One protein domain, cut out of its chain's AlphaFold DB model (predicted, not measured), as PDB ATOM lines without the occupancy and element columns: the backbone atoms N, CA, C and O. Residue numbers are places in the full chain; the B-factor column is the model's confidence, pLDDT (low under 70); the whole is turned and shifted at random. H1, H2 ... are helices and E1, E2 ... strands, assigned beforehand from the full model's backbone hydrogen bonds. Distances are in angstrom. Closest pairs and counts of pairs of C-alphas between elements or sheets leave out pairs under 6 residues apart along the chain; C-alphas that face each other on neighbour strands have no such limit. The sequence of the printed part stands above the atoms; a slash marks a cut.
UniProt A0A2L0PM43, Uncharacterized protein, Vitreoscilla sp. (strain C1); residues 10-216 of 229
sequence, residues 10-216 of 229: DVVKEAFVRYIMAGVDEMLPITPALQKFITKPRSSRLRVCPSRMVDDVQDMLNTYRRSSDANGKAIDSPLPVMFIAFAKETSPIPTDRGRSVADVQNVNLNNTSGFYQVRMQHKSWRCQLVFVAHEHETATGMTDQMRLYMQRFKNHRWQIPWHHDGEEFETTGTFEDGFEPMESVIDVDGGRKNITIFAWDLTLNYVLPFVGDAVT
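What this domain is: This is residues 10 to 216 of the 229 residues of an uncharacterized protein of Vitreoscilla sp. (strain C1) (UniProt A0A2L0PM43). A long, twisted sheet, built along the two very long paired strands E4 and E8, curls round the helix H1. H5 packs along one half of E4 and E8, the hairpin E5 and E6 covers H1 from another side, E3 extends the sheet near the far end of E4, and H4 only grazes it near E2. The printed part has 207 residues, with five named helices and eight named strands; along the chain come first H1, H2 and H3, then E1, H4 and E2, then the hairpin E3 and E4, then H5, and last the hairpins E5 and E6, and E7 and E8; the class is mixed, helices and strands, and in the branched sheet E1 and E2 are parallel while the neighbour pairs E2 and E4, E3 and E4, E4 and E8, E5 and E6, E6 and E8, and E7 and E8 are antiparallel. The whole is elongated, 65 by 35 by 29 A, and only just compact, close to loose, with a radius of gyration of the C-alphas of 19.8 A.

Where its parts are: H1, residues 10 to 25, begins at C-alpha 10 (-33.640, 47.457, 27.991) and is 22.3 A long. H2 is residues 32 to 39, H3 42 to 45, E1 46 to 48. H4, residues 55 to 69, measures 21.6 A; E2 is 81 to 86, E3 101 to 107. E4, residues 115 to 133, is 51.2 A long and bends by 63 degrees at residue 119. H5, residues 136 to 150, measures 21.0 A. E5 is 157 to 164, E6 167 to 175, E7 183 to 185. E8, residues 196 to 215, is 55.8 A long and ends at C-alpha 215 (-52.908, 28.715, 24.228).

How they stand to each other: E4 and E8 are antiparallel at 167 degrees, with N 125 and O 204 2.8 A apart, within hydrogen-bond range. E2 and E3 lie on one side of E4, E8 on the other; N 83 and O 130 are at 2.9 A, N 105 and O 118 at 2.9 A. E6 and E7 both lie on the other side of E8 from E4, with N 174 and O 205 at 2.8 A, N 184 and O 199 at 2.9 A. H1 comes closest to E5 at the C-alphas of Ala 15 and Ile 160, 5.4 A. H5, at a height of 8.6 A over the sheet, runs along the strands, at 5 degrees to E4 on the local plane. H1 touches H5 with residues 23 to 24 alone, closest at the C-alphas of Gly 23 and Tyr 149, 5.7 A. H2 and H5 only just touch, with 3 pairs of C-alphas within 8 A, closest at Leu 34 and Thr 138, 6.3 A. H2 and H3 only graze the sheet. Every O i to N i+4 pair is within hydrogen-bond range in H1, H2, H4 and H5; H3 is too short for one.

The domain as a whole: The C-alphas of Lys 193 and Thr 216, the two farthest apart, are 66.1 A apart. The printed part has no cut. The links H4 to E2 and E2 to E3 are long. Mean pLDDT of the printed part is 83.1; residues 50 to 77, 111 to 113, 177 to 179 and 188 to 193 are under 70.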
ATOM      1  N   ASP A  10     -34.012  46.770  26.751       92.12
ATOM      2  CA  ASP A  10     -33.640  47.457  27.991       92.12
ATOM      3  C   ASP A  10     -33.481  46.484  29.164       92.12
ATOM      4  O   ASP A  10     -32.524  46.613  29.919       92.12
ATOM      5  N   VAL A  11     -34.312  45.441  29.230       95.50
ATOM      6  CA  VAL A  11     -34.187  44.347  30.209       95.50
ATOM      7  C   VAL A  11     -32.804  43.685  30.141       95.50
ATOM      8  O   VAL A  11     -32.194  43.386  31.168       95.50
ATOM      9  N   VAL A  12     -32.263  43.509  28.932       95.56
ATOM     10  CA  VAL A  12     -30.920  42.947  28.714       95.56
ATOM     11  C   VAL A  12     -29.844  43.911  29.216       95.56
ATOM     12  O   VAL A  12     -28.909  43.478  29.893       95.56
ATOM     13  N   LYS A  13     -29.989  45.218  28.944       93.69
ATOM     14  CA  LYS A  13     -29.073  46.247  29.464       93.69
ATOM     15  C   LYS A  13     -29.077  46.264  30.989       93.69
ATOM     16  O   LYS A  13     -28.015  46.256  31.596       93.69
ATOM     17  N   GLU A  14     -30.254  46.258  31.608       95.00
ATOM     18  CA  GLU A  14     -30.412  46.261  33.064       95.00
ATOM     19  C   GLU A  14     -29.806  45.011  33.708       95.00
ATOM     20  O   GLU A  14     -29.098  45.107  34.711       95.00
ATOM     21  N   ALA A  15     -30.038  43.836  33.117       96.75
ATOM     22  CA  ALA A  15     -29.425  42.589  33.556       96.75
ATOM     23  C   ALA A  15     -27.891  42.662  33.502       96.75
ATOM     24  O   ALA A  15     -27.228  42.343  34.490       96.75
ATOM     25  N   PHE A  16     -27.330  43.162  32.400       95.88
ATOM     26  CA  PHE A  16     -25.883  43.299  32.258       95.88
ATOM     27  C   PHE A  16     -25.292  44.359  33.201       95.88
ATOM     28  O   PHE A  16     -24.260  44.131  33.825       95.88
ATOM     29  N   VAL A  17     -25.965  45.495  33.397       95.25
ATOM     30  CA  VAL A  17     -25.538  46.525  34.361       95.25
ATOM     31  C   VAL A  17     -25.520  45.975  35.788       95.25
ATOM     32  O   VAL A  17     -24.577  46.247  36.530       95.25
ATOM     33  N   ARG A  18     -26.517  45.167  36.174       96.12
ATOM     34  CA  ARG A  18     -26.521  44.476  37.476       96.12
ATOM     35  C   ARG A  18     -25.357  43.500  37.609       96.12
ATOM     36  O   ARG A  18     -24.723  43.477  38.659       96.12
ATOM     37  N   TYR A  19     -25.058  42.744  36.553       96.56
ATOM     38  CA  TYR A  19     -23.902  41.849  36.507       96.56
ATOM     39  C   TYR A  19     -22.582  42.609  36.720       96.56
ATOM     40  O   TYR A  19     -21.805  42.255  37.602       96.56
ATOM     41  N   ILE A  20     -22.358  43.714  35.999       96.12
ATOM     42  CA  ILE A  20     -21.148  44.535  36.176       96.12
ATOM     43  C   ILE A  20     -21.085  45.132  37.586       96.12
ATOM     44  O   ILE A  20     -20.036  45.098  38.224       96.12
ATOM     45  N   MET A  21     -22.206  45.642  38.105       96.19
ATOM     46  CA  MET A  21     -22.259  46.210  39.454       96.19
ATOM     47  C   MET A  21     -21.910  45.180  40.535       96.19
ATOM     48  O   MET A  21     -21.218  45.522  41.488       96.19
ATOM     49  N   ALA A  22     -22.336  43.923  40.378       96.62
ATOM     50  CA  ALA A  22     -21.958  42.859  41.302       96.62
ATOM     51  C   ALA A  22     -20.434  42.645  41.331       96.62
ATOM     52  O   ALA A  22     -19.873  42.483  42.409       96.62
ATOM     53  N   GLY A  23     -19.753  42.732  40.183       96.06
ATOM     54  CA  GLY A  23     -18.287  42.724  40.134       96.06
ATOM     55  C   GLY A  23     -17.653  43.932  40.825       96.06
ATOM     56  O   GLY A  23     -16.696  43.780  41.580       96.06
ATOM     57  N   VAL A  24     -18.232  45.121  40.646       96.31
ATOM     58  CA  VAL A  24     -17.796  46.351  41.332       96.31
ATOM     59  C   VAL A  24     -17.926  46.247  42.854       96.31
ATOM     60  O   VAL A  24     -17.069  46.745  43.578       96.31
ATOM     61  N   ASP A  25     -18.984  45.611  43.357       96.00
ATOM     62  CA  ASP A  25     -19.196  45.433  44.797       96.00
ATOM     63  C   ASP A  25     -18.224  44.433  45.441       96.00
ATOM     64  O   ASP A  25     -18.034  44.471  46.655       96.00
ATOM     65  N   GLU A  26     -17.604  43.556  44.650       96.00
ATOM     66  CA  GLU A  26     -16.605  42.592  45.121       96.00
ATOM     67  C   GLU A  26     -15.168  43.145  45.113       96.00
ATOM     68  O   GLU A  26     -14.248  42.455  45.558       96.00
ATOM     69  N   MET A  27     -14.952  44.369  44.615       96.69
ATOM     70  CA  MET A  27     -13.617  44.962  44.539       96.69
ATOM     71  C   MET A  27     -13.019  45.208  45.931       96.69
ATOM     72  O   MET A  27     -13.634  45.801  46.819       96.69
ATOM     73  N   LEU A  28     -11.763  44.808  46.088       96.88
ATOM     74  CA  LEU A  28     -10.933  45.034  47.257       96.88
ATOM     75  C   LEU A  28     -10.220  46.395  47.161       96.88
ATOM     76  O   LEU A  28      -9.696  46.748  46.098       96.88
ATOM     77  N   PRO A  29     -10.148  47.161  48.263       95.31
ATOM     78  CA  PRO A  29      -9.578  48.504  48.283       95.31
ATOM     79  C   PRO A  29      -8.045  48.484  48.381       95.31
ATOM     80  O   PRO A  29      -7.473  48.769  49.429       95.31
ATOM     81  N   ILE A  30      -7.366  48.159  47.280       96.00
ATOM     82  CA  ILE A  30      -5.894  48.070  47.254       96.00
ATOM     83  C   ILE A  30      -5.187  49.438  47.216       96.00
ATOM     84  O   ILE A  30      -4.012  49.524  47.554       96.00
ATOM     85  N   THR A  31      -5.902  50.515  46.865       93.81
ATOM     86  CA  THR A  31      -5.402  51.902  46.924       93.81
ATOM     87  C   THR A  31      -6.346  52.802  47.732       93.81
ATOM     88  O   THR A  31      -7.548  52.519  47.822       93.81
ATOM     89  N   PRO A  32      -5.876  53.944  48.278       93.75
ATOM     90  CA  PRO A  32      -6.748  54.915  48.946       93.75
ATOM     91  C   PRO A  32      -7.864  55.460  48.039       93.75
ATOM     92  O   PRO A  32      -8.972  55.740  48.505       93.75
ATOM     93  N   ALA A  33      -7.596  55.608  46.739       91.31
ATOM     94  CA  ALA A  33      -8.590  56.043  45.763       91.31
ATOM     95  C   ALA A  33      -9.663  54.965  45.531       91.31
ATOM     96  O   ALA A  33     -10.855  55.284  45.486       91.31
ATOM     97  N   LEU A  34      -9.268  53.691  45.474       93.00
ATOM     98  CA  LEU A  34     -10.200  52.574  45.355       93.00
ATOM     99  C   LEU A  34     -11.014  52.361  46.642       93.00
ATOM    100  O   LEU A  34     -12.214  52.111  46.578       93.00
ATOM    101  N   GLN A  35     -10.419  52.588  47.818       94.38
ATOM    102  CA  GLN A  35     -11.147  52.619  49.092       94.38
ATOM    103  C   GLN A  35     -12.266  53.665  49.087       94.38
ATOM    104  O   GLN A  35     -13.375  53.394  49.550       94.38
ATOM    105  N   LYS A  36     -11.999  54.860  48.548       91.12
ATOM    106  CA  LYS A  36     -13.024  55.897  48.369       91.12
ATOM    107  C   LYS A  36     -14.060  55.505  47.319       91.12
ATOM    108  O   LYS A  36     -15.200  55.932  47.414       91.12
ATOM    109  N   PHE A  37     -13.688  54.740  46.297       92.25
ATOM    110  CA  PHE A  37     -14.612  54.287  45.260       92.25
ATOM    111  C   PHE A  37     -15.653  53.310  45.789       92.25
ATOM    112  O   PHE A  37     -16.845  53.534  45.593       92.25
ATOM    113  N   ILE A  38     -15.221  52.272  46.503       93.00
ATOM    114  CA  ILE A  38     -16.131  51.232  46.996       93.00
ATOM    115  C   ILE A  38     -17.092  51.755  48.074       93.00
ATOM    116  O   ILE A  38     -18.193  51.232  48.228       93.00
ATOM    117  N   THR A  39     -16.730  52.831  48.784       90.94
ATOM    118  CA  THR A  39     -17.594  53.469  49.793       90.94
ATOM    119  C   THR A  39     -18.604  54.454  49.200       90.94
ATOM    120  O   THR A  39     -19.554  54.835  49.884       90.94
ATOM    121  N   LYS A  40     -18.462  54.852  47.927       88.44
ATOM    122  CA  LYS A  40     -19.451  55.698  47.239       88.44
ATOM    123  C   LYS A  40     -20.798  54.977  47.104       88.44
ATOM    124  O   LYS A  40     -20.830  53.746  47.036       88.44
ATOM    125  N   PRO A  41     -21.922  55.701  46.971       89.12
ATOM    126  CA  PRO A  41     -23.176  55.106  46.517       89.12
ATOM    127  C   PRO A  41     -22.997  54.357  45.187       89.12
ATOM    128  O   PRO A  41     -22.316  54.850  44.292       89.12
ATOM    129  N   ARG A  42     -23.644  53.195  45.012       87.12
ATOM    130  CA  ARG A  42     -23.546  52.398  43.766       87.12
ATOM    131  C   ARG A  42     -23.813  53.229  42.507       87.12
ATOM    132  O   ARG A  42     -23.097  53.100  41.519       87.12
ATOM    133  N   SER A  43     -24.794  54.130  42.567       82.19
ATOM    134  CA  SER A  43     -25.168  54.988  41.441       82.19
ATOM    135  C   SER A  43     -24.040  55.908  40.973       82.19
ATOM    136  O   SER A  43     -24.030  56.268  39.803       82.19
ATOM    137  N   SER A  44     -23.089  56.286  41.835       83.62
ATOM    138  CA  SER A  44     -21.937  57.116  41.459       83.62
ATOM    139  C   SER A  44     -20.681  56.320  41.111       83.62
ATOM    140  O   SER A  44     -19.713  56.927  40.657       83.62
ATOM    141  N   ARG A  45     -20.692  54.989  41.282       89.94
ATOM    142  CA  ARG A  45     -19.583  54.104  40.894       89.94
ATOM    143  C   ARG A  45     -19.640  53.706  39.422       89.94
ATOM    144  O   ARG A  45     -18.619  53.780  38.751       89.94
ATOM    145  N   LEU A  46     -20.823  53.325  38.934       89.81
ATOM    146  CA  LEU A  46     -21.071  52.954  37.537       89.81
ATOM    147  C   LEU A  46     -22.155  53.852  36.945       89.81
ATOM    148  O   LEU A  46     -23.250  53.967  37.501       89.81
ATOM    149  N   ARG A  47     -21.870  54.460  35.797       86.12
ATOM    150  CA  ARG A  47     -22.825  55.275  35.043       86.12
ATOM    151  C   ARG A  47     -23.154  54.603  33.714       86.12
ATOM    152  O   ARG A  47     -22.252  54.215  32.980       86.12
ATOM    153  N   VAL A  48     -24.446  54.482  33.414       84.81
ATOM    154  CA  VAL A  48     -24.933  53.989  32.119       84.81
ATOM    155  C   VAL A  48     -25.101  55.175  31.184       84.81
ATOM    156  O   VAL A  48     -25.814  56.123  31.516       84.81
ATOM    157  N   CYS A  49     -24.454  55.124  30.028       77.44
ATOM    158  CA  CYS A  49     -24.462  56.214  29.067       77.44
ATOM    159  C   CYS A  49     -25.595  56.061  28.038       77.44
ATOM    160  O   CYS A  49     -25.937  54.939  27.647       77.44
ATOM    161  N   PRO A  50     -26.193  57.183  27.596       64.12
ATOM    162  CA  PRO A  50     -27.328  57.168  26.681       64.12
ATOM    163  C   PRO A  50     -26.953  56.851  25.221       64.12
ATOM    164  O   PRO A  50     -27.834  56.402  24.484       64.12
ATOM    165  N   SER A  51     -25.704  57.068  24.775       56.59
ATOM    166  CA  SER A  51     -25.304  56.842  23.375       56.59
ATOM    167  C   SER A  51     -23.840  56.359  23.184       56.59
ATOM    168  O   SER A  51     -23.301  55.741  24.094       56.59
ATOM    169  N   ARG A  52     -23.300  56.456  21.955       55.22
ATOM    170  CA  ARG A  52     -22.261  55.624  21.289       55.22
ATOM    171  C   ARG A  52     -20.861  55.548  21.949       55.22
ATOM    172  O   ARG A  52     -20.491  56.344  22.793       55.22
ATOM    173  N   MET A  53     -20.083  54.553  21.488       56.84
ATOM    174  CA  MET A  53     -18.681  54.241  21.841       56.84
ATOM    175  C   MET A  53     -17.705  55.420  21.618       56.84
ATOM    176  O   MET A  53     -17.833  56.132  20.627       56.84
ATOM    177  N   VAL A  54     -16.704  55.537  22.503       51.94
ATOM    178  CA  VAL A  54     -15.517  56.433  22.510       51.94
ATOM    179  C   VAL A  54     -15.753  57.951  22.444       51.94
ATOM    180  O   VAL A  54     -15.248  58.639  23.332       51.94
ATOM    181  N   ASP A  55     -16.524  58.486  21.491       54.56
ATOM    182  CA  ASP A  55     -16.814  59.936  21.410       54.56
ATOM    183  C   ASP A  55     -17.481  60.427  22.705       54.56
ATOM    184  O   ASP A  55     -17.149  61.483  23.254       54.56
ATOM    185  N   ASP A  56     -18.326  59.569  23.283       54.88
ATOM    186  CA  ASP A  56     -18.981  59.865  24.539       54.88
ATOM    187  C   ASP A  56     -18.011  59.795  25.728       54.88
ATOM    188  O   ASP A  56     -18.384  60.302  26.759       54.88
ATOM    189  N   VAL A  57     -16.790  59.226  25.692       57.41
ATOM    190  CA  VAL A  57     -15.920  59.188  26.904       57.41
ATOM    191  C   VAL A  57     -15.375  60.577  27.217       57.41
ATOM    192  O   VAL A  57     -15.358  61.003  28.375       57.41
ATOM    193  N   GLN A  58     -14.990  61.318  26.180       63.53
ATOM    194  CA  GLN A  58     -14.602  62.717  26.306       63.53
ATOM    195  C   GLN A  58     -15.799  63.552  26.776       63.53
ATOM    196  O   GLN A  58     -15.679  64.333  27.722       63.53
ATOM    197  N   ASP A  59     -16.978  63.330  26.188       62.06
ATOM    198  CA  ASP A  59     -18.220  63.992  26.596       62.06
ATOM    199  C   ASP A  59     -18.738  63.529  27.967       62.06
ATOM    200  O   ASP A  59     -19.360  64.310  28.685       62.06
ATOM    201  N   MET A  60     -18.420  62.309  28.396       61.53
ATOM    202  CA  MET A  60     -18.710  61.720  29.705       61.53
ATOM    203  C   MET A  60     -17.828  62.389  30.741       61.53
ATOM    204  O   MET A  60     -18.340  62.840  31.760       61.53
ATOM    205  N   LEU A  61     -16.526  62.528  30.466       63.97
ATOM    206  CA  LEU A  61     -15.620  63.322  31.284       63.97
ATOM    207  C   LEU A  61     -16.093  64.771  31.341       63.97
ATOM    208  O   LEU A  61     -16.128  65.345  32.422       63.97
ATOM    209  N   ASN A  62     -16.505  65.365  30.221       65.62
ATOM    210  CA  ASN A  62     -16.983  66.748  30.171       65.62
ATOM    211  C   ASN A  62     -18.308  66.946  30.922       65.62
ATOM    212  O   ASN A  62     -18.462  67.932  31.641       65.62
ATOM    213  N   THR A  63     -19.251  66.012  30.820       57.41
ATOM    214  CA  THR A  63     -20.530  66.039  31.545       57.41
ATOM    215  C   THR A  63     -20.311  65.804  33.034       57.41
ATOM    216  O   THR A  63     -20.864  66.518  33.870       57.41
ATOM    217  N   TYR A  64     -19.440  64.857  33.376       58.56
ATOM    218  CA  TYR A  64     -19.017  64.596  34.742       58.56
ATOM    219  C   TYR A  64     -18.339  65.828  35.362       58.56
ATOM    220  O   TYR A  64     -18.733  66.253  36.448       58.56
ATOM    221  N   ARG A  65     -17.436  66.491  34.624       61.47
ATOM    222  CA  ARG A  65     -16.804  67.771  34.997       61.47
ATOM    223  C   ARG A  65     -17.844  68.870  35.250       61.47
ATOM    224  O   ARG A  65     -17.864  69.443  36.336       61.47
ATOM    225  N   ARG A  66     -18.775  69.089  34.312       58.75
ATOM    226  CA  ARG A  66     -19.863  70.078  34.459       58.75
ATOM    227  C   ARG A  66     -20.754  69.792  35.671       58.75
ATOM    228  O   ARG A  66     -21.205  70.722  36.330       58.75
ATOM    229  N   SER A  67     -20.995  68.518  35.988       52.19
ATOM    230  CA  SER A  67     -21.798  68.127  37.154       52.19
ATOM    231  C   SER A  67     -21.085  68.361  38.494       52.19
ATOM    232  O   SER A  67     -21.750  68.653  39.485       52.19
ATOM    233  N   SER A  68     -19.745  68.301  38.531       51.00
ATOM    234  CA  SER A  68     -18.954  68.674  39.715       51.00
ATOM    235  C   SER A  68     -18.844  70.189  39.929       51.00
ATOM    236  O   SER A  68     -18.704  70.631  41.069       51.00
ATOM    237  N   ASP A  69     -18.983  70.993  38.872       46.75
ATOM    238  CA  ASP A  69     -18.881  72.457  38.950       46.75
ATOM    239  C   ASP A  69     -20.122  73.134  39.562       46.75
ATOM    240  O   ASP A  69     -20.043  74.283  39.998       46.75
ATOM    241  N   ALA A  70     -21.247  72.418  39.694       46.00
ATOM    242  CA  ALA A  70     -22.488  72.946  40.276       46.00
ATOM    243  C   ALA A  70     -22.356  73.400  41.749       46.00
ATOM    244  O   ALA A  70     -23.205  74.143  42.233       46.00
ATOM    245  N   ASN A  71     -21.277  73.009  42.445       42.78
ATOM    246  CA  ASN A  71     -20.986  73.391  43.833       42.78
ATOM    247  C   ASN A  71     -19.734  74.283  43.999       42.78
ATOM    248  O   ASN A  71     -19.205  74.396  45.105       42.78
ATOM    249  N   GLY A  72     -19.226  74.914  42.931       36.31
ATOM    250  CA  GLY A  72     -18.182  75.947  43.037       36.31
ATOM    251  C   GLY A  72     -16.797  75.470  43.511       36.31
ATOM    252  O   GLY A  72     -15.961  76.291  43.883       36.31
ATOM    253  N   LYS A  73     -16.522  74.160  43.490       37.22
ATOM    254  CA  LYS A  73     -15.192  73.578  43.749       37.22
ATOM    255  C   LYS A  73     -14.710  72.816  42.513       37.22
ATOM    256  O   LYS A  73     -14.826  71.599  42.439       37.22
ATOM    257  N   ALA A  74     -14.148  73.548  41.555       36.91
ATOM    258  CA  ALA A  74     -13.767  73.076  40.219       36.91
ATOM    259  C   ALA A  74     -12.564  72.093  40.151       36.91
ATOM    260  O   ALA A  74     -11.878  72.027  39.131       36.91
ATOM    261  N   ILE A  75     -12.241  71.349  41.221       39.28
ATOM    262  CA  ILE A  75     -11.056  70.461  41.259       39.28
ATOM    263  C   ILE A  75     -11.339  69.006  41.667       39.28
ATOM    264  O   ILE A  75     -10.602  68.137  41.209       39.28
ATOM    265  N   ASP A  76     -12.423  68.695  42.383       44.94
ATOM    266  CA  ASP A  76     -12.649  67.338  42.911       44.94
ATOM    267  C   ASP A  76     -13.912  66.695  42.331       44.94
ATOM    268  O   ASP A  76     -14.916  66.485  43.015       44.94
ATOM    269  N   SER A  77     -13.869  66.344  41.048       53.06
ATOM    270  CA  SER A  77     -14.798  65.334  40.543       53.06
ATOM    271  C   SER A  77     -14.360  63.983  41.130       53.06
ATOM    272  O   SER A  77     -13.197  63.620  40.934       53.06
ATOM    273  N   PRO A  78     -15.189  63.262  41.915       71.56
ATOM    274  CA  PRO A  78     -14.722  62.137  42.720       71.56
ATOM    275  C   PRO A  78     -14.400  60.915  41.851       71.56
ATOM    276  O   PRO A  78     -15.197  59.981  41.763       71.56
ATOM    277  N   LEU A  79     -13.214  60.893  41.249       80.00
ATOM    278  CA  LEU A  79     -12.606  59.698  40.679       80.00
ATOM    279  C   LEU A  79     -12.224  58.707  41.803       80.00
ATOM    280  O   LEU A  79     -12.162  59.081  42.980       80.00
ATOM    281  N   PRO A  80     -12.065  57.413  41.493       89.69
ATOM    282  CA  PRO A  80     -12.328  56.794  40.197       89.69
ATOM    283  C   PRO A  80     -13.832  56.580  39.933       89.69
ATOM    284  O   PRO A  80     -14.654  56.739  40.845       89.69
ATOM    285  N   VAL A  81     -14.175  56.261  38.681       89.62
ATOM    286  CA  VAL A  81     -15.538  55.991  38.185       89.62
ATOM    287  C   VAL A  81     -15.502  54.995  37.018       89.62
ATOM    288  O   VAL A  81     -14.503  54.912  36.305       89.62
ATOM    289  N   MET A  82     -16.595  54.256  36.820       91.88
ATOM    290  CA  MET A  82     -16.812  53.388  35.664       91.88
ATOM    291  C   MET A  82     -17.977  53.882  34.808       91.88
ATOM    292  O   MET A  82     -18.997  54.350  35.326       91.88
ATOM    293  N   PHE A  83     -17.855  53.715  33.496       88.94
ATOM    294  CA  PHE A  83     -18.917  53.998  32.537       88.94
ATOM    295  C   PHE A  83     -19.221  52.770  31.697       88.94
ATOM    296  O   PHE A  83     -18.317  52.017  31.351       88.94
ATOM    297  N   ILE A  84     -20.489  52.597  31.343       90.00
ATOM    298  CA  ILE A  84     -20.923  51.577  30.396       90.00
ATOM    299  C   ILE A  84     -21.761  52.204  29.289       90.00
ATOM    300  O   ILE A  84     -22.732  52.914  29.556       90.00
ATOM    301  N   ALA A  85     -21.407  51.903  28.043       88.06
ATOM    302  CA  ALA A  85     -22.137  52.322  26.855       88.06
ATOM    303  C   ALA A  85     -22.529  51.098  26.022       88.06
ATOM    304  O   ALA A  85     -21.761  50.149  25.888       88.06
ATOM    305  N   PHE A  86     -23.728  51.118  25.445       89.44
ATOM    306  CA  PHE A  86     -24.212  50.066  24.549       89.44
ATOM    307  C   PHE A  86     -24.321  50.625  23.134       89.44
ATOM    308  O   PHE A  86     -24.775  51.756  22.946       89.44
ATOM    309  N   ALA A  87     -23.969  49.824  22.131       88.50
ATOM    310  CA  ALA A  87     -24.197  50.192  20.743       88.50
ATOM    311  C   ALA A  87     -25.695  50.425  20.480       88.50
ATOM    312  O   ALA A  87     -26.570  49.867  21.145       88.50
ATOM    313  N   LYS A  88     -26.015  51.261  19.491       85.81
ATOM    314  CA  LYS A  88     -27.416  51.527  19.120       85.81
ATOM    315  C   LYS A  88     -28.074  50.315  18.458       85.81
ATOM    316  O   LYS A  88     -29.283  50.131  18.562       85.81
ATOM    317  N   GLU A  89     -27.276  49.526  17.755       88.00
ATOM    318  CA  GLU A  89     -27.721  48.386  16.971       88.00
ATOM    319  C   GLU A  89     -27.334  47.063  17.624       88.00
ATOM    320  O   GLU A  89     -26.413  46.974  18.435       88.00
ATOM    321  N   THR A  90     -28.091  46.037  17.255       91.81
ATOM    322  CA  THR A  90     -27.899  44.654  17.680       91.81
ATOM    323  C   THR A  90     -27.922  43.793  16.431       91.81
ATOM    324  O   THR A  90     -28.725  44.039  15.527       91.81
ATOM    325  N   SER A  91     -27.080  42.772  16.398       92.62
ATOM    326  CA  SER A  91     -26.946  41.871  15.255       92.62
ATOM    327  C   SER A  91     -27.476  40.487  15.622       92.62
ATOM    328  O   SER A  91     -27.488  40.138  16.800       92.62
ATOM    329  N   PRO A  92     -27.958  39.671  14.674       91.81
ATOM    330  CA  PRO A  92     -28.122  38.244  14.936       91.81
ATOM    331  C   PRO A  92     -26.752  37.612  15.229       91.81
ATOM    332  O   PRO A  92     -25.748  38.045  14.661       91.81
ATOM    333  N   ILE A  93     -26.701  36.597  16.096       89.19
ATOM    334  CA  ILE A  93     -25.456  35.828  16.266       89.19
ATOM    335  C   ILE A  93     -25.182  34.972  15.018       89.19
ATOM    336  O   ILE A  93     -26.137  34.577  14.335       89.19
ATOM    337  N   PRO A  94     -23.917  34.626  14.728       84.00
ATOM    338  CA  PRO A  94     -23.613  33.682  13.665       84.00
ATOM    339  C   PRO A  94     -24.082  32.258  14.035       84.00
ATOM    340  O   PRO A  94     -24.181  31.885  15.206       84.00
ATOM    341  N   THR A  95     -24.438  31.465  13.021       80.69
ATOM    342  CA  THR A  95     -25.172  30.192  13.185       80.69
ATOM    343  C   THR A  95     -24.378  29.065  13.848       80.69
ATOM    344  O   THR A  95     -24.963  28.063  14.256       80.69
ATOM    345  N   ASP A  96     -23.056  29.193  13.910       81.56
ATOM    346  CA  ASP A  96     -22.133  28.275  14.584       81.56
ATOM    347  C   ASP A  96     -22.196  28.396  16.118       81.56
ATOM    348  O   ASP A  96     -21.855  27.449  16.822       81.56
ATOM    349  N   ARG A  97     -22.680  29.531  16.641       75.31
ATOM    350  CA  ARG A  97     -22.750  29.826  18.085       75.31
ATOM    351  C   ARG A  97     -24.148  29.689  18.681       75.31
ATOM    352  O   ARG A  97     -24.343  29.874  19.881       75.31
ATOM    353  N   GLY A  98     -25.131  29.360  17.854       78.44
ATOM    354  CA  GLY A  98     -26.498  29.098  18.275       78.44
ATOM    355  C   GLY A  98     -27.496  29.351  17.157       78.44
ATOM    356  O   GLY A  98     -27.168  29.890  16.099       78.44
ATOM    357  N   ARG A  99     -28.745  28.949  17.391       83.19
ATOM    358  CA  ARG A  99     -29.842  29.153  16.446       83.19
ATOM    359  C   ARG A  99     -31.025  29.776  17.155       83.19
ATOM    360  O   ARG A  99     -31.408  29.350  18.238       83.19
ATOM    361  N   SER A 100     -31.609  30.769  16.499       88.62
ATOM    362  CA  SER A 100     -32.899  31.316  16.901       88.62
ATOM    363  C   SER A 100     -33.991  30.262  16.707       88.62
ATOM    364  O   SER A 100     -33.984  29.531  15.714       88.62
ATOM    365  N   VAL A 101     -34.956  30.226  17.621       88.75
ATOM    366  CA  VAL A 101     -36.198  29.467  17.466       88.75
ATOM    367  C   VAL A 101     -37.140  30.332  16.634       88.75
ATOM    368  O   VAL A 101     -37.840  31.204  17.156       88.75
ATOM    369  N   ALA A 102     -37.039  30.176  15.313       86.12
ATOM    370  CA  ALA A 102     -37.747  31.010  14.348       86.12
ATOM    371  C   ALA A 102     -39.234  30.649  14.247       86.12
ATOM    372  O   ALA A 102     -40.062  31.563  14.168       86.12
ATOM    373  N   ASP A 103     -39.540  29.350  14.280       90.44
ATOM    374  CA  ASP A 103     -40.900  28.816  14.293       90.44
ATOM    375  C   ASP A 103     -41.525  28.973  15.675       90.44
ATOM    376  O   ASP A 103     -40.845  28.852  16.694       90.44
ATOM    377  N   VAL A 104     -42.831  29.225  15.711       89.19
ATOM    378  CA  VAL A 104     -43.573  29.310  16.970       89.19
ATOM    379  C   VAL A 104     -43.563  27.945  17.651       89.19
ATOM    380  O   VAL A 104     -43.981  26.952  17.061       89.19
ATOM    381  N   GLN A 105     -43.100  27.911  18.897       89.06
ATOM    382  CA  GLN A 105     -43.140  26.731  19.753       89.06
ATOM    383  C   GLN A 105     -44.133  26.957  20.888       89.06
ATOM    384  O   GLN A 105     -44.158  28.036  21.474       89.06
ATOM    385  N   ASN A 106     -44.916  25.936  21.225       88.12
ATOM    386  CA  ASN A 106     -45.758  25.964  22.415       88.12
ATOM    387  C   ASN A 106     -44.929  25.461  23.595       88.12
ATOM    388  O   ASN A 106     -44.584  24.281  23.647       88.12
ATOM    389  N   VAL A 107     -44.598  26.349  24.527       86.19
ATOM    390  CA  VAL A 107     -43.785  26.015  25.703       86.19
ATOM    391  C   VAL A 107     -44.546  26.311  26.980       86.19
ATOM    392  O   VAL A 107     -45.353  27.235  27.049       86.19
ATOM    393  N   ASN A 108     -44.267  25.519  28.004       85.62
ATOM    394  CA  ASN A 108     -44.719  25.800  29.351       85.62
ATOM    395  C   ASN A 108     -43.619  26.593  30.067       85.62
ATOM    396  O   ASN A 108     -42.500  26.096  30.192       85.62
ATOM    397  N   LEU A 109     -43.914  27.832  30.471       77.81
ATOM    398  CA  LEU A 109     -42.907  28.740  31.029       77.81
ATOM    399  C   LEU A 109     -42.535  28.404  32.480       77.81
ATOM    400  O   LEU A 109     -41.413  28.704  32.878       77.81
ATOM    401  N   ASN A 110     -43.427  27.769  33.251       70.81
ATOM    402  CA  ASN A 110     -43.192  27.544  34.683       70.81
ATOM    403  C   ASN A 110     -43.929  26.327  35.272       70.81
ATOM    404  O   ASN A 110     -44.337  26.316  36.433       70.81
ATOM    405  N   ASN A 111     -44.140  25.286  34.464       61.19
ATOM    406  CA  ASN A 111     -44.941  24.106  34.817       61.19
ATOM    407  C   ASN A 111     -46.382  24.429  35.275       61.19
ATOM    408  O   ASN A 111     -47.016  23.613  35.946       61.19
ATOM    409  N   THR A 112     -46.919  25.595  34.906       64.12
ATOM    410  CA  THR A 112     -48.331  25.949  35.097       64.12
ATOM    411  C   THR A 112     -49.194  25.286  34.023       64.12
ATOM    412  O   THR A 112     -48.695  24.721  33.057       64.12
ATOM    413  N   SER A 113     -50.516  25.260  34.177       59.28
ATOM    414  CA  SER A 113     -51.404  24.517  33.263       59.28
ATOM    415  C   SER A 113     -51.536  25.129  31.855       59.28
ATOM    416  O   SER A 113     -52.220  24.552  31.008       59.28
ATOM    417  N   GLY A 114     -50.894  26.273  31.591       75.00
ATOM    418  CA  GLY A 114     -50.932  26.985  30.315       75.00
ATOM    419  C   GLY A 114     -49.712  26.719  29.430       75.00
ATOM    420  O   GLY A 114     -48.590  26.560  29.910       75.00
ATOM    421  N   PHE A 115     -49.930  26.706  28.117       85.75
ATOM    422  CA  PHE A 115     -48.861  26.771  27.122       85.75
ATOM    423  C   PHE A 115     -48.823  28.176  26.533       85.75
ATOM    424  O   PHE A 115     -49.867  28.792  26.360       85.75
ATOM    425  N   TYR A 116     -47.640  28.661  26.179       88.69
ATOM    426  CA  TYR A 116     -47.451  29.952  25.527       88.69
ATOM    427  C   TYR A 116     -46.781  29.759  24.178       88.69
ATOM    428  O   TYR A 116     -45.883  28.926  24.027       88.69
ATOM    429  N   GLN A 117     -47.197  30.558  23.202       91.06
ATOM    430  CA  GLN A 117     -46.519  30.635  21.916       91.06
ATOM    431  C   GLN A 117     -45.231  31.439  22.059       91.06
ATOM    432  O   GLN A 117     -45.263  32.623  22.392       91.06
ATOM    433  N   VAL A 118     -44.092  30.812  21.786       91.56
ATOM    434  CA  VAL A 118     -42.778  31.425  21.972       91.56
ATOM    435  C   VAL A 118     -41.942  31.351  20.707       91.56
ATOM    436  O   VAL A 118     -41.872  30.330  20.024       91.56
ATOM    437  N   ARG A 119     -41.265  32.463  20.423       94.19
ATOM    438  CA  ARG A 119     -40.145  32.557  19.481       94.19
ATOM    439  C   ARG A 119     -38.949  33.113  20.230       94.19
ATOM    440  O   ARG A 119     -39.103  33.942  21.122       94.19
ATOM    441  N   MET A 120     -37.746  32.694  19.869       93.94
ATOM    442  CA  MET A 120     -36.531  33.168  20.532       93.94
ATOM    443  C   MET A 120     -35.529  33.622  19.493       93.94
ATOM    444  O   MET A 120     -35.188  32.862  18.591       93.94
ATOM    445  N   GLN A 121     -35.034  34.847  19.627       94.25
ATOM    446  CA  GLN A 121     -33.987  35.364  18.761       94.25
ATOM    447  C   GLN A 121     -32.669  35.424  19.519       94.25
ATOM    448  O   GLN A 121     -32.560  36.102  20.538       94.25
ATOM    449  N   HIS A 122     -31.652  34.751  18.997       94.44
ATOM    450  CA  HIS A 122     -30.291  34.913  19.487       94.44
ATOM    451  C   HIS A 122     -29.661  36.152  18.851       94.44
ATOM    452  O   HIS A 122     -29.654  36.303  17.624       94.44
ATOM    453  N   LYS A 123     -29.130  37.042  19.688       94.75
ATOM    454  CA  LYS A 123     -28.584  38.332  19.270       94.75
ATOM    455  C   LYS A 123     -27.231  38.602  19.915       94.75
ATOM    456  O   LYS A 123     -26.947  38.102  20.996       94.75
ATOM    457  N   SER A 124     -26.441  39.415  19.229       94.06
ATOM    458  CA  SER A 124     -25.173  39.979  19.663       94.06
ATOM    459  C   SER A 124     -25.332  41.493  19.846       94.06
ATOM    460  O   SER A 124     -26.008  42.166  19.053       94.06
ATOM    461  N   TRP A 125     -24.739  42.035  20.905       93.12
ATOM    462  CA  TRP A 125     -24.759  43.452  21.240       93.12
ATOM    463  C   TRP A 125     -23.388  43.914  21.699       93.12
ATOM    464  O   TRP A 125     -22.858  43.441  22.701       93.12
ATOM    465  N   ARG A 126     -22.827  44.885  20.988       91.62
ATOM    466  CA  ARG A 126     -21.574  45.519  21.389       91.62
ATOM    467  C   ARG A 126     -21.809  46.467  22.561       91.62
ATOM    468  O   ARG A 126     -22.733  47.287  22.523       91.62
ATOM    469  N   CYS A 127     -20.962  46.388  23.574       89.81
ATOM    470  CA  CYS A 127     -20.900  47.356  24.657       89.81
ATOM    471  C   CYS A 127     -19.446  47.715  24.972       89.81
ATOM    472  O   CYS A 127     -18.520  46.987  24.629       89.81
ATOM    473  N   GLN A 128     -19.257  48.870  25.597       88.88
ATOM    474  CA  GLN A 128     -17.956  49.355  26.026       88.88
ATOM    475  C   GLN A 128     -18.008  49.634  27.524       88.88
ATOM    476  O   GLN A 128     -18.939  50.292  27.999       88.88
ATOM    477  N   LEU A 129     -17.021  49.127  28.254       91.19
ATOM    478  CA  LEU A 129     -16.822  49.390  29.674       91.19
ATOM    479  C   LEU A 129     -15.563  50.234  29.841       91.19
ATOM    480  O   LEU A 129     -14.504  49.862  29.346       91.19
ATOM    481  N   VAL A 130     -15.678  51.368  30.524       90.62
ATOM    482  CA  VAL A 130     -14.589  52.338  30.674       90.62
ATOM    483  C   VAL A 130     -14.284  52.546  32.146       90.62
ATOM    484  O   VAL A 130     -15.193  52.745  32.953       90.62
ATOM    485  N   PHE A 131     -13.002  52.534  32.480       92.62
ATOM    486  CA  PHE A 131     -12.460  52.696  33.821       92.62
ATOM    487  C   PHE A 131     -11.642  53.978  33.848       92.62
ATOM    488  O   PHE A 131     -10.722  54.144  33.049       92.62
ATOM    489  N   VAL A 132     -11.978  54.891  34.757       89.31
ATOM    490  CA  VAL A 132     -11.321  56.196  34.850       89.31
ATOM    491  C   VAL A 132     -10.791  56.394  36.260       89.31
ATOM    492  O   VAL A 132     -11.559  56.384  37.224       89.31
ATOM    493  N   ALA A 133      -9.489  56.646  36.377       90.62
ATOM    494  CA  ALA A 133      -8.834  56.996  37.633       90.62
ATOM    495  C   ALA A 133      -7.777  58.090  37.425       90.62
ATOM    496  O   ALA A 133      -7.388  58.393  36.301       90.62
ATOM    497  N   HIS A 134      -7.301  58.698  38.512       86.94
ATOM    498  CA  HIS A 134      -6.158  59.618  38.446       86.94
ATOM    499  C   HIS A 134      -4.831  58.879  38.261       86.94
ATOM    500  O   HIS A 134      -3.977  59.308  37.492       86.94
ATOM    501  N   GLU A 135      -4.677  57.766  38.971       87.00
ATOM    502  CA  GLU A 135      -3.445  56.989  39.038       87.00
ATOM    503  C   GLU A 135      -3.593  55.697  38.242       87.00
ATOM    504  O   GLU A 135      -4.627  55.026  38.328       87.00
ATOM    505  N   HIS A 136      -2.526  55.327  37.535       90.19
ATOM    506  CA  HIS A 136      -2.462  54.089  36.766       90.19
ATOM    507  C   HIS A 136      -2.741  52.863  37.643       90.19
ATOM    508  O   HIS A 136      -3.609  52.070  37.312       90.19
ATOM    509  N   GLU A 137      -2.107  52.769  38.816       92.62
ATOM    510  CA  GLU A 137      -2.294  51.652  39.754       92.62
ATOM    511  C   GLU A 137      -3.759  51.470  40.183       92.62
ATOM    512  O   GLU A 137      -4.246  50.347  40.289       92.62
ATOM    513  N   THR A 138      -4.502  52.568  40.369       94.25
ATOM    514  CA  THR A 138      -5.931  52.487  40.697       94.25
ATOM    515  C   THR A 138      -6.753  52.002  39.502       94.25
ATOM    516  O   THR A 138      -7.647  51.180  39.690       94.25
ATOM    517  N   ALA A 139      -6.468  52.481  38.285       93.12
ATOM    518  CA  ALA A 139      -7.159  52.022  37.079       93.12
ATOM    519  C   ALA A 139      -6.894  50.531  36.817       93.12
ATOM    520  O   ALA A 139      -7.848  49.777  36.637       93.12
ATOM    521  N   THR A 140      -5.631  50.101  36.901       94.62
ATOM    522  CA  THR A 140      -5.210  48.701  36.741       94.62
ATOM    523  C   THR A 140      -5.836  47.819  37.816       94.62
ATOM    524  O   THR A 140      -6.416  46.779  37.527       94.62
ATOM    525  N   GLY A 141      -5.838  48.280  39.071       95.94
ATOM    526  CA  GLY A 141      -6.496  47.579  40.169       95.94
ATOM    527  C   GLY A 141      -8.001  47.383  39.967       95.94
ATOM    528  O   GLY A 141      -8.554  46.396  40.450       95.94
ATOM    529  N   MET A 142      -8.679  48.298  39.267       96.31
ATOM    530  CA  MET A 142     -10.091  48.137  38.906       96.31
ATOM    531  C   MET A 142     -10.271  47.153  37.750       96.31
ATOM    532  O   MET A 142     -11.155  46.296  37.824       96.31
ATOM    533  N   THR A 143      -9.459  47.262  36.694       95.69
ATOM    534  CA  THR A 143      -9.567  46.395  35.514       95.69
ATOM    535  C   THR A 143      -9.198  44.952  35.846       95.69
ATOM    536  O   THR A 143      -9.970  44.047  35.532       95.69
ATOM    537  N   ASP A 144      -8.115  44.713  36.581       95.38
ATOM    538  CA  ASP A 144      -7.692  43.367  36.988       95.38
ATOM    539  C   ASP A 144      -8.733  42.670  37.865       95.38
ATOM    540  O   ASP A 144      -9.082  41.510  37.641       95.38
ATOM    541  N   GLN A 145      -9.300  43.377  38.845       96.12
ATOM    542  CA  GLN A 145     -10.315  42.791  39.721       96.12
ATOM    543  C   GLN A 145     -11.624  42.511  38.984       96.12
ATOM    544  O   GLN A 145     -12.254  41.477  39.217       96.12
ATOM    545  N   MET A 146     -12.010  43.382  38.048       95.25
ATOM    546  CA  MET A 146     -13.164  43.126  37.194       95.25
ATOM    547  C   MET A 146     -12.914  41.931  36.260       95.25
ATOM    548  O   MET A 146     -13.811  41.115  36.048       95.25
ATOM    549  N   ARG A 147     -11.683  41.765  35.762       93.06
ATOM    550  CA  ARG A 147     -11.283  40.626  34.928       93.06
ATOM    551  C   ARG A 147     -11.382  39.327  35.723       93.06
ATOM    552  O   ARG A 147     -12.026  38.386  35.269       93.06
ATOM    553  N   LEU A 148     -10.854  39.310  36.948       93.75
ATOM    554  CA  LEU A 148     -10.974  38.174  37.867       93.75
ATOM    555  C   LEU A 148     -12.432  37.845  38.204       93.75
ATOM    556  O   LEU A 148     -12.777  36.673  38.341       93.75
ATOM    557  N   TYR A 149     -13.299  38.853  38.343       94.56
ATOM    558  CA  TYR A 149     -14.734  38.628  38.512       94.56
ATOM    559  C   TYR A 149     -15.329  37.922  37.287       94.56
ATOM    560  O   TYR A 149     -16.017  36.913  37.452       94.56
ATOM    561  N   MET A 150     -15.039  38.398  36.075       92.25
ATOM    562  CA  MET A 150     -15.582  37.842  34.830       92.25
ATOM    563  C   MET A 150     -15.042  36.443  34.500       92.25
ATOM    564  O   MET A 150     -15.789  35.635  33.961       92.25
ATOM    565  N   GLN A 151     -13.797  36.128  34.876       90.56
ATOM    566  CA  GLN A 151     -13.152  34.822  34.662       90.56
ATOM    567  C   GLN A 151     -13.673  33.697  35.573       90.56
ATOM    568  O   GLN A 151     -13.324  32.528  35.388       90.56
ATOM    569  N   ARG A 152     -14.484  33.997  36.597       91.00
ATOM    570  CA  ARG A 152     -15.082  32.926  37.409       91.00
ATOM    571  C   ARG A 152     -16.078  32.166  36.550       91.00
ATOM    572  O   ARG A 152     -16.981  32.773  35.986       91.00
ATOM    573  N   PHE A 153     -16.018  30.835  36.576       87.69
ATOM    574  CA  PHE A 153     -16.915  29.978  35.791       87.69
ATOM    575  C   PHE A 153     -18.404  30.346  35.937       87.69
ATOM    576  O   PHE A 153     -19.138  30.402  34.954       87.69
ATOM    577  N   LYS A 154     -18.846  30.671  37.160       89.44
ATOM    578  CA  LYS A 154     -20.227  31.106  37.444       89.44
ATOM    579  C   LYS A 154     -20.615  32.449  36.801       89.44
ATOM    580  O   LYS A 154     -21.794  32.691  36.591       89.44
ATOM    581  N   ASN A 155     -19.636  33.296  36.497       92.25
ATOM    582  CA  ASN A 155     -19.799  34.644  35.956       92.25
ATOM    583  C   ASN A 155     -19.540  34.699  34.444       92.25
ATOM    584  O   ASN A 155     -19.665  35.763  33.846       92.25
ATOM    585  N   HIS A 156     -19.249  33.567  33.798       89.00
ATOM    586  CA  HIS A 156     -19.180  33.457  32.335       89.00
ATOM    587  C   HIS A 156     -20.522  33.745  31.646       89.00
ATOM    588  O   HIS A 156     -20.613  33.892  30.425       89.00
ATOM    589  N   ARG A 157     -21.583  33.754  32.447       90.81
ATOM    590  CA  ARG A 157     -22.966  33.917  32.057       90.81
ATOM    591  C   ARG A 157     -23.642  34.851  33.048       90.81
ATOM    592  O   ARG A 157     -23.299  34.840  34.228       90.81
ATOM    593  N   TRP A 158     -24.623  35.616  32.589       94.25
ATOM    594  CA  TRP A 158     -25.507  36.377  33.471       94.25
ATOM    595  C   TRP A 158     -26.964  36.077  33.145       94.25
ATOM    596  O   TRP A 158     -27.313  35.845  31.986       94.25
ATOM    597  N   GLN A 159     -27.809  36.083  34.173       96.12
ATOM    598  CA  GLN A 159     -29.235  35.832  34.007       96.12
ATOM    599  C   GLN A 159     -29.968  37.092  33.566       96.12
ATOM    600  O   GLN A 159     -29.686  38.200  34.035       96.12
ATOM    601  N   ILE A 160     -30.918  36.909  32.656       97.12
ATOM    602  CA  ILE A 160     -31.792  37.945  32.125       97.12
ATOM    603  C   ILE A 160     -33.221  37.548  32.506       97.12
ATOM    604  O   ILE A 160     -33.755  36.601  31.923       97.12
ATOM    605  N   PRO A 161     -33.830  38.230  33.492       95.81
ATOM    606  CA  PRO A 161     -35.152  37.867  33.979       95.81
ATOM    607  C   PRO A 161     -36.257  38.432  33.085       95.81
ATOM    608  O   PRO A 161     -36.287  39.628  32.767       95.81
ATOM    609  N   TRP A 162     -37.210  37.575  32.749       94.56
ATOM    610  CA  TRP A 162     -38.371  37.872  31.927       94.56
ATOM    611  C   TRP A 162     -39.654  37.649  32.713       94.56
ATOM    612  O   TRP A 162     -39.746  36.749  33.540       94.56
ATOM    613  N   HIS A 163     -40.637  38.491  32.428       92.19
ATOM    614  CA  HIS A 163     -41.953  38.482  33.041       92.19
ATOM    615  C   HIS A 163     -42.994  38.551  31.928       92.19
ATOM    616  O   HIS A 163     -42.949  39.457  31.085       92.19
ATOM    617  N   HIS A 164     -43.931  37.609  31.925       90.00
ATOM    618  CA  HIS A 164     -45.038  37.562  30.977       90.00
ATOM    619  C   HIS A 164     -46.276  36.987  31.656       90.00
ATOM    620  O   HIS A 164     -46.217  35.893  32.189       90.00
ATOM    621  N   ASP A 165     -47.386  37.727  31.642       86.62
ATOM    622  CA  ASP A 165     -48.677  37.282  32.196       86.62
ATOM    623  C   ASP A 165     -48.609  36.692  33.624       86.62
ATOM    624  O   ASP A 165     -49.238  35.694  33.956       86.62
ATOM    625  N   GLY A 166     -47.794  37.301  34.493       84.94
ATOM    626  CA  GLY A 166     -47.588  36.828  35.868       84.94
ATOM    627  C   GLY A 166     -46.602  35.664  36.012       84.94
ATOM    628  O   GLY A 166     -46.238  35.344  37.140       84.94
ATOM    629  N   GLU A 167     -46.121  35.095  34.908       87.12
ATOM    630  CA  GLU A 167     -45.055  34.098  34.887       87.12
ATOM    631  C   GLU A 167     -43.676  34.758  34.856       87.12
ATOM    632  O   GLU A 167     -43.461  35.768  34.174       87.12
ATOM    633  N   GLU A 168     -42.728  34.143  35.561       90.50
ATOM    634  CA  GLU A 168     -41.324  34.545  35.611       90.50
ATOM    635  C   GLU A 168     -40.450  33.435  35.032       90.50
ATOM    636  O   GLU A 168     -40.618  32.261  35.357       90.50
ATOM    637  N   PHE A 169     -39.505  33.801  34.172       91.25
ATOM    638  CA  PHE A 169     -38.516  32.872  33.630       91.25
ATOM    639  C   PHE A 169     -37.223  33.609  33.283       91.25
ATOM    640  O   PHE A 169     -37.186  34.835  33.212       91.25
ATOM    641  N   GLU A 170     -36.144  32.870  33.040       93.94
ATOM    642  CA  GLU A 170     -34.840  33.462  32.751       93.94
ATOM    643  C   GLU A 170     -34.287  32.967  31.418       93.94
ATOM    644  O   GLU A 170     -34.397  31.793  31.061       93.94
ATOM    645  N   THR A 171     -33.653  33.876  30.679       93.88
ATOM    646  CA  THR A 171     -32.659  33.498  29.672       93.88
ATOM    647  C   THR A 171     -31.283  33.935  30.142       93.88
ATOM    648  O   THR A 171     -31.120  34.538  31.202       93.88
ATOM    649  N   THR A 172     -30.264  33.632  29.350       92.50
ATOM    650  CA  THR A 172     -28.882  33.888  29.726       92.50
ATOM    651  C   THR A 172     -28.180  34.715  28.661       92.50
ATOM    652  O   THR A 172     -28.428  34.550  27.463       92.50
ATOM    653  N   GLY A 173     -27.289  35.598  29.106       93.62
ATOM    654  CA  GLY A 173     -26.299  36.242  28.257       93.62
ATOM    655  C   GLY A 173     -24.892  35.687  28.482       93.62
ATOM    656  O   GLY A 173     -24.582  35.196  29.569       93.62
ATOM    657  N   THR A 174     -24.053  35.736  27.448       92.38
ATOM    658  CA  THR A 174     -22.654  35.282  27.428       92.38
ATOM    659  C   THR A 174     -21.760  36.287  26.690       92.38
ATOM    660  O   THR A 174     -22.246  37.159  25.973       92.38
ATOM    661  N   PHE A 175     -20.442  36.161  26.832       90.25
ATOM    662  CA  PHE A 175     -19.467  36.924  26.043       90.25
ATOM    663  C   PHE A 175     -19.089  36.170  24.761       90.25
ATOM    664  O   PHE A 175     -19.043  34.940  24.760       90.25
ATOM    665  N   GLU A 176     -18.852  36.896  23.667       84.44
ATOM    666  CA  GLU A 176     -18.441  36.322  22.378       84.44
ATOM    667  C   GLU A 176     -16.958  35.930  22.349       84.44
ATOM    668  O   GLU A 176     -16.629  34.781  22.058       84.44
ATOM    669  N   ASP A 177     -16.079  36.869  22.697       67.62
ATOM    670  CA  ASP A 177     -14.631  36.787  22.453       67.62
ATOM    671  C   ASP A 177     -13.841  36.260  23.668       67.62
ATOM    672  O   ASP A 177     -12.674  36.584  23.876       67.62
ATOM    673  N   GLY A 178     -14.483  35.426  24.491       64.88
ATOM    674  CA  GLY A 178     -13.908  34.900  25.731       64.88
ATOM    675  C   GLY A 178     -14.097  35.819  26.946       64.88
ATOM    676  O   GLY A 178     -14.800  36.824  26.900       64.88
ATOM    677  N   PHE A 179     -13.502  35.425  28.076       69.00
ATOM    678  CA  PHE A 179     -13.668  36.086  29.385       69.00
ATOM    679  C   PHE A 179     -12.542  37.076  29.708       69.00
ATOM    680  O   PHE A 179     -12.423  37.546  30.838       69.00
ATOM    681  N   GLU A 180     -11.708  37.378  28.714       77.31
ATOM    682  CA  GLU A 180     -10.519  38.214  28.846       77.31
ATOM    683  C   GLU A 180     -10.616  39.408  27.900       77.31
ATOM    684  O   GLU A 180     -10.038  39.391  26.816       77.31
ATOM    685  N   PRO A 181     -11.345  40.465  28.290       81.25
ATOM    686  CA  PRO A 181     -11.446  41.652  27.457       81.25
ATOM    687  C   PRO A 181     -10.071  42.239  27.159       81.25
ATOM    688  O   PRO A 181      -9.235  42.376  28.060       81.25
ATOM    689  N   MET A 182      -9.838  42.604  25.901       80.88
ATOM    690  CA  MET A 182      -8.644  43.357  25.542       80.88
ATOM    691  C   MET A 182      -8.748  44.761  26.128       80.88
ATOM    692  O   MET A 182      -9.770  45.438  25.997       80.88
ATOM    693  N   GLU A 183      -7.685  45.179  26.803       86.12
ATOM    694  CA  GLU A 183      -7.584  46.522  27.350       86.12
ATOM    695  C   GLU A 183      -7.027  47.469  26.292       86.12
ATOM    696  O   GLU A 183      -5.997  47.197  25.676       86.12
ATOM    697  N   SER A 184      -7.720  48.584  26.087       87.38
ATOM    698  CA  SER A 184      -7.234  49.705  25.291       87.38
ATOM    699  C   SER A 184      -6.995  50.908  26.195       87.38
ATOM    700  O   SER A 184      -7.786  51.188  27.101       87.38
ATOM    701  N   VAL A 185      -5.893  51.615  25.955       85.31
ATOM    702  CA  VAL A 185      -5.600  52.891  26.611       85.31
ATOM    703  C   VAL A 185      -6.229  53.998  25.776       85.31
ATOM    704  O   VAL A 185      -5.994  54.063  24.571       85.31
ATOM    705  N   ILE A 186      -7.038  54.850  26.407       79.69
ATOM    706  CA  ILE A 186      -7.624  56.017  25.740       79.69
ATOM    707  C   ILE A 186      -6.802  57.251  26.097       79.69
ATOM    708  O   ILE A 186      -6.806  57.698  27.248       79.69
ATOM    709  N   ASP A 187      -6.157  57.831  25.088       71.31
ATOM    710  CA  ASP A 187      -5.530  59.143  25.193       71.31
ATOM    711  C   ASP A 187      -6.577  60.244  24.981       71.31
ATOM    712  O   ASP A 187      -7.316  60.271  23.997       71.31
ATOM    713  N   VAL A 188      -6.651  61.167  25.936       64.56
ATOM    714  CA  VAL A 188      -7.589  62.296  25.929       64.56
ATOM    715  C   VAL A 188      -6.883  63.502  25.325       64.56
ATOM    716  O   VAL A 188      -6.053  64.139  25.983       64.56
ATOM    717  N   ASP A 189      -7.242  63.860  24.092       54.66
ATOM    718  CA  ASP A 189      -6.692  65.046  23.436       54.66
ATOM    719  C   ASP A 189      -7.054  66.328  24.212       54.66
ATOM    720  O   ASP A 189      -8.208  66.579  24.575       54.66
ATOM    721  N   GLY A 190      -6.041  67.157  24.490       58.53
ATOM    722  CA  GLY A 190      -6.209  68.513  25.023       58.53
ATOM    723  C   GLY A 190      -6.486  68.682  26.530       58.53
ATOM    724  O   GLY A 190      -6.756  69.809  26.942       58.53
ATOM    725  N   GLY A 191      -6.399  67.655  27.395       47.47
ATOM    726  CA  GLY A 191      -6.718  67.839  28.826       47.47
ATOM    727  C   GLY A 191      -6.076  66.867  29.824       47.47
ATOM    728  O   GLY A 191      -6.428  65.699  29.849       47.47
ATOM    729  N   ARG A 192      -5.225  67.423  30.714       51.59
ATOM    730  CA  ARG A 192      -4.505  66.833  31.876       51.59
ATOM    731  C   ARG A 192      -3.858  65.455  31.637       51.59
ATOM    732  O   ARG A 192      -4.524  64.436  31.718       51.59
ATOM    733  N   LYS A 193      -2.517  65.421  31.614       57.72
ATOM    734  CA  LYS A 193      -1.664  64.208  31.688       57.72
ATOM    735  C   LYS A 193      -1.865  63.322  32.946       57.72
ATOM    736  O   LYS A 193      -1.117  62.374  33.136       57.72
ATOM    737  N   ASN A 194      -2.828  63.636  33.820       72.69
ATOM    738  CA  ASN A 194      -2.978  63.057  35.165       72.69
ATOM    739  C   ASN A 194      -4.288  62.259  35.328       72.69
ATOM    740  O   ASN A 194      -4.885  62.253  36.410       72.69
ATOM    741  N   ILE A 195      -4.789  61.667  34.245       81.75
ATOM    742  CA  ILE A 195      -5.875  60.686  34.287       81.75
ATOM    743  C   ILE A 195      -5.455  59.460  33.485       81.75
ATOM    744  O   ILE A 195      -4.827  59.586  32.439       81.75
ATOM    745  N   THR A 196      -5.789  58.283  33.996       86.94
ATOM    746  CA  THR A 196      -5.634  57.006  33.302       86.94
ATOM    747  C   THR A 196      -7.019  56.509  32.921       86.94
ATOM    748  O   THR A 196      -7.923  56.486  33.765       86.94
ATOM    749  N   ILE A 197      -7.177  56.139  31.652       88.00
ATOM    750  CA  ILE A 197      -8.428  55.626  31.107       88.00
ATOM    751  C   ILE A 197      -8.154  54.313  30.400       88.00
ATOM    752  O   ILE A 197      -7.388  54.266  29.436       88.00
ATOM    753  N   PHE A 198      -8.834  53.275  30.865       91.94
ATOM    754  CA  PHE A 198      -8.882  51.988  30.194       91.94
ATOM    755  C   PHE A 198     -10.278  51.738  29.660       91.94
ATOM    756  O   PHE A 198     -11.266  52.046  30.328       91.94
ATOM    757  N   ALA A 199     -10.361  51.168  28.467       90.00
ATOM    758  CA  ALA A 199     -11.617  50.756  27.871       90.00
ATOM    759  C   ALA A 199     -11.552  49.310  27.397       90.00
ATOM    760  O   ALA A 199     -10.556  48.861  26.822       90.00
ATOM    761  N   TRP A 200     -12.646  48.602  27.643       91.81
ATOM    762  CA  TRP A 200     -12.898  47.251  27.180       91.81
ATOM    763  C   TRP A 200     -14.051  47.278  26.196       91.81
ATOM    764  O   TRP A 200     -15.163  47.677  26.552       91.81
ATOM    765  N   ASP A 201     -13.788  46.803  24.987       89.06
ATOM    766  CA  ASP A 201     -14.827  46.525  24.011       89.06
ATOM    767  C   ASP A 201     -15.289  45.082  24.188       89.06
ATOM    768  O   ASP A 201     -14.499  44.139  24.141       89.06
ATOM    769  N   LEU A 202     -16.584  44.917  24.437       90.62
ATOM    770  CA  LEU A 202     -17.216  43.636  24.704       90.62
ATOM    771  C   LEU A 202     -18.303  43.376  23.671       90.62
ATOM    772  O   LEU A 202     -19.059  44.273  23.284       90.62
ATOM    773  N   THR A 203     -18.448  42.109  23.309       92.06
ATOM    774  CA  THR A 203     -19.558  41.640  22.490       92.06
ATOM    775  C   THR A 203     -20.399  40.660  23.303       92.06
ATOM    776  O   THR A 203     -19.925  39.604  23.726       92.06
ATOM    777  N   LEU A 204     -21.643  41.054  23.576       92.81
ATOM    778  CA  LEU A 204     -22.599  40.335  24.411       92.81
ATOM    779  C   LEU A 204     -23.525  39.493  23.541       92.81
ATOM    780  O   LEU A 204     -24.287  40.042  22.755       92.81
ATOM    781  N   ASN A 205     -23.541  38.183  23.740       94.25
ATOM    782  CA  ASN A 205     -24.528  37.289  23.147       94.25
ATOM    783  C   ASN A 205     -25.666  37.047  24.133       94.25
ATOM    784  O   ASN A 205     -25.432  36.879  25.323       94.25
ATOM    785  N   TYR A 206     -26.909  37.032  23.666       94.75
ATOM    786  CA  TYR A 206     -28.077  36.820  24.520       94.75
ATOM    787  C   TYR A 206     -29.262  36.272  23.728       94.75
ATOM    788  O   TYR A 206     -29.336  36.390  22.501       94.75
ATOM    789  N   VAL A 207     -30.212  35.682  24.453       94.75
ATOM    790  CA  VAL A 207     -31.467  35.173  23.892       94.75
ATOM    791  C   VAL A 207     -32.604  36.120  24.252       94.75
ATOM    792  O   VAL A 207     -32.886  36.338  25.431       94.75
ATOM    793  N   LEU A 208     -33.254  36.670  23.228       95.69
ATOM    794  CA  LEU A 208     -34.410  37.548  23.347       95.69
ATOM    795  C   LEU A 208     -35.695  36.741  23.091       95.69
ATOM    796  O   LEU A 208     -35.921  36.327  21.948       95.69
ATOM    797  N   PRO A 209     -36.529  36.494  24.114       95.44
ATOM    798  CA  PRO A 209     -37.781  35.771  23.951       95.44
ATOM    799  C   PRO A 209     -38.894  36.712  23.484       95.44
ATOM    800  O   PRO A 209     -39.035  37.825  23.988       95.44
ATOM    801  N   PHE A 210     -39.718  36.238  22.560       94.38
ATOM    802  CA  PHE A 210     -40.998  36.824  22.185       94.38
ATOM    803  C   PHE A 210     -42.079  35.845  22.613       94.38
ATOM    804  O   PHE A 210     -42.120  34.723  22.107       94.38
ATOM    805  N   VAL A 211     -42.915  36.263  23.557       92.69
ATOM    806  CA  VAL A 211     -43.959  35.426  24.146       92.69
ATOM    807  C   VAL A 211     -45.307  36.028  23.772       92.69
ATOM    808  O   VAL A 211     -45.550  37.210  24.027       92.69
ATOM    809  N   GLY A 212     -46.123  35.234  23.085       88.88
ATOM    810  CA  GLY A 212     -47.511  35.546  22.758       88.88
ATOM    811  C   GLY A 212     -48.475  35.019  23.816       88.88
ATOM    812  O   GLY A 212     -48.055  34.507  24.850       88.88
ATOM    813  N   ASP A 213     -49.767  35.127  23.523       83.19
ATOM    814  CA  ASP A 213     -50.827  34.767  24.461       83.19
ATOM    815  C   ASP A 213     -50.811  33.278  24.844       83.19
ATOM    816  O   ASP A 213     -50.291  32.412  24.124       83.19
ATOM    817  N   ALA A 214     -51.432  32.980  25.988       82.56
ATOM    818  CA  ALA A 214     -51.671  31.615  26.422       82.56
ATOM    819  C   ALA A 214     -52.554  30.866  25.407       82.56
ATOM    820  O   ALA A 214     -53.579  31.365  24.939       82.56
ATOM    821  N   VAL A 215     -52.176  29.629  25.102       80.25
ATOM    822  CA  VAL A 215     -52.908  28.715  24.228       80.25
ATOM    823  C   VAL A 215     -53.375  27.492  25.006       80.25
ATOM    824  O   VAL A 215     -52.682  26.965  25.880       80.25
ATOM    825  N   THR A 216     -54.572  27.014  24.675       72.06
ATOM    826  CA  THR A 216     -55.081  25.749  25.205       72.06
ATOM    827  C   THR A 216     -54.233  24.607  24.655       72.06
ATOM    828  O   THR A 216     -54.008  24.526  23.446       72.06
TER     829      THR A 216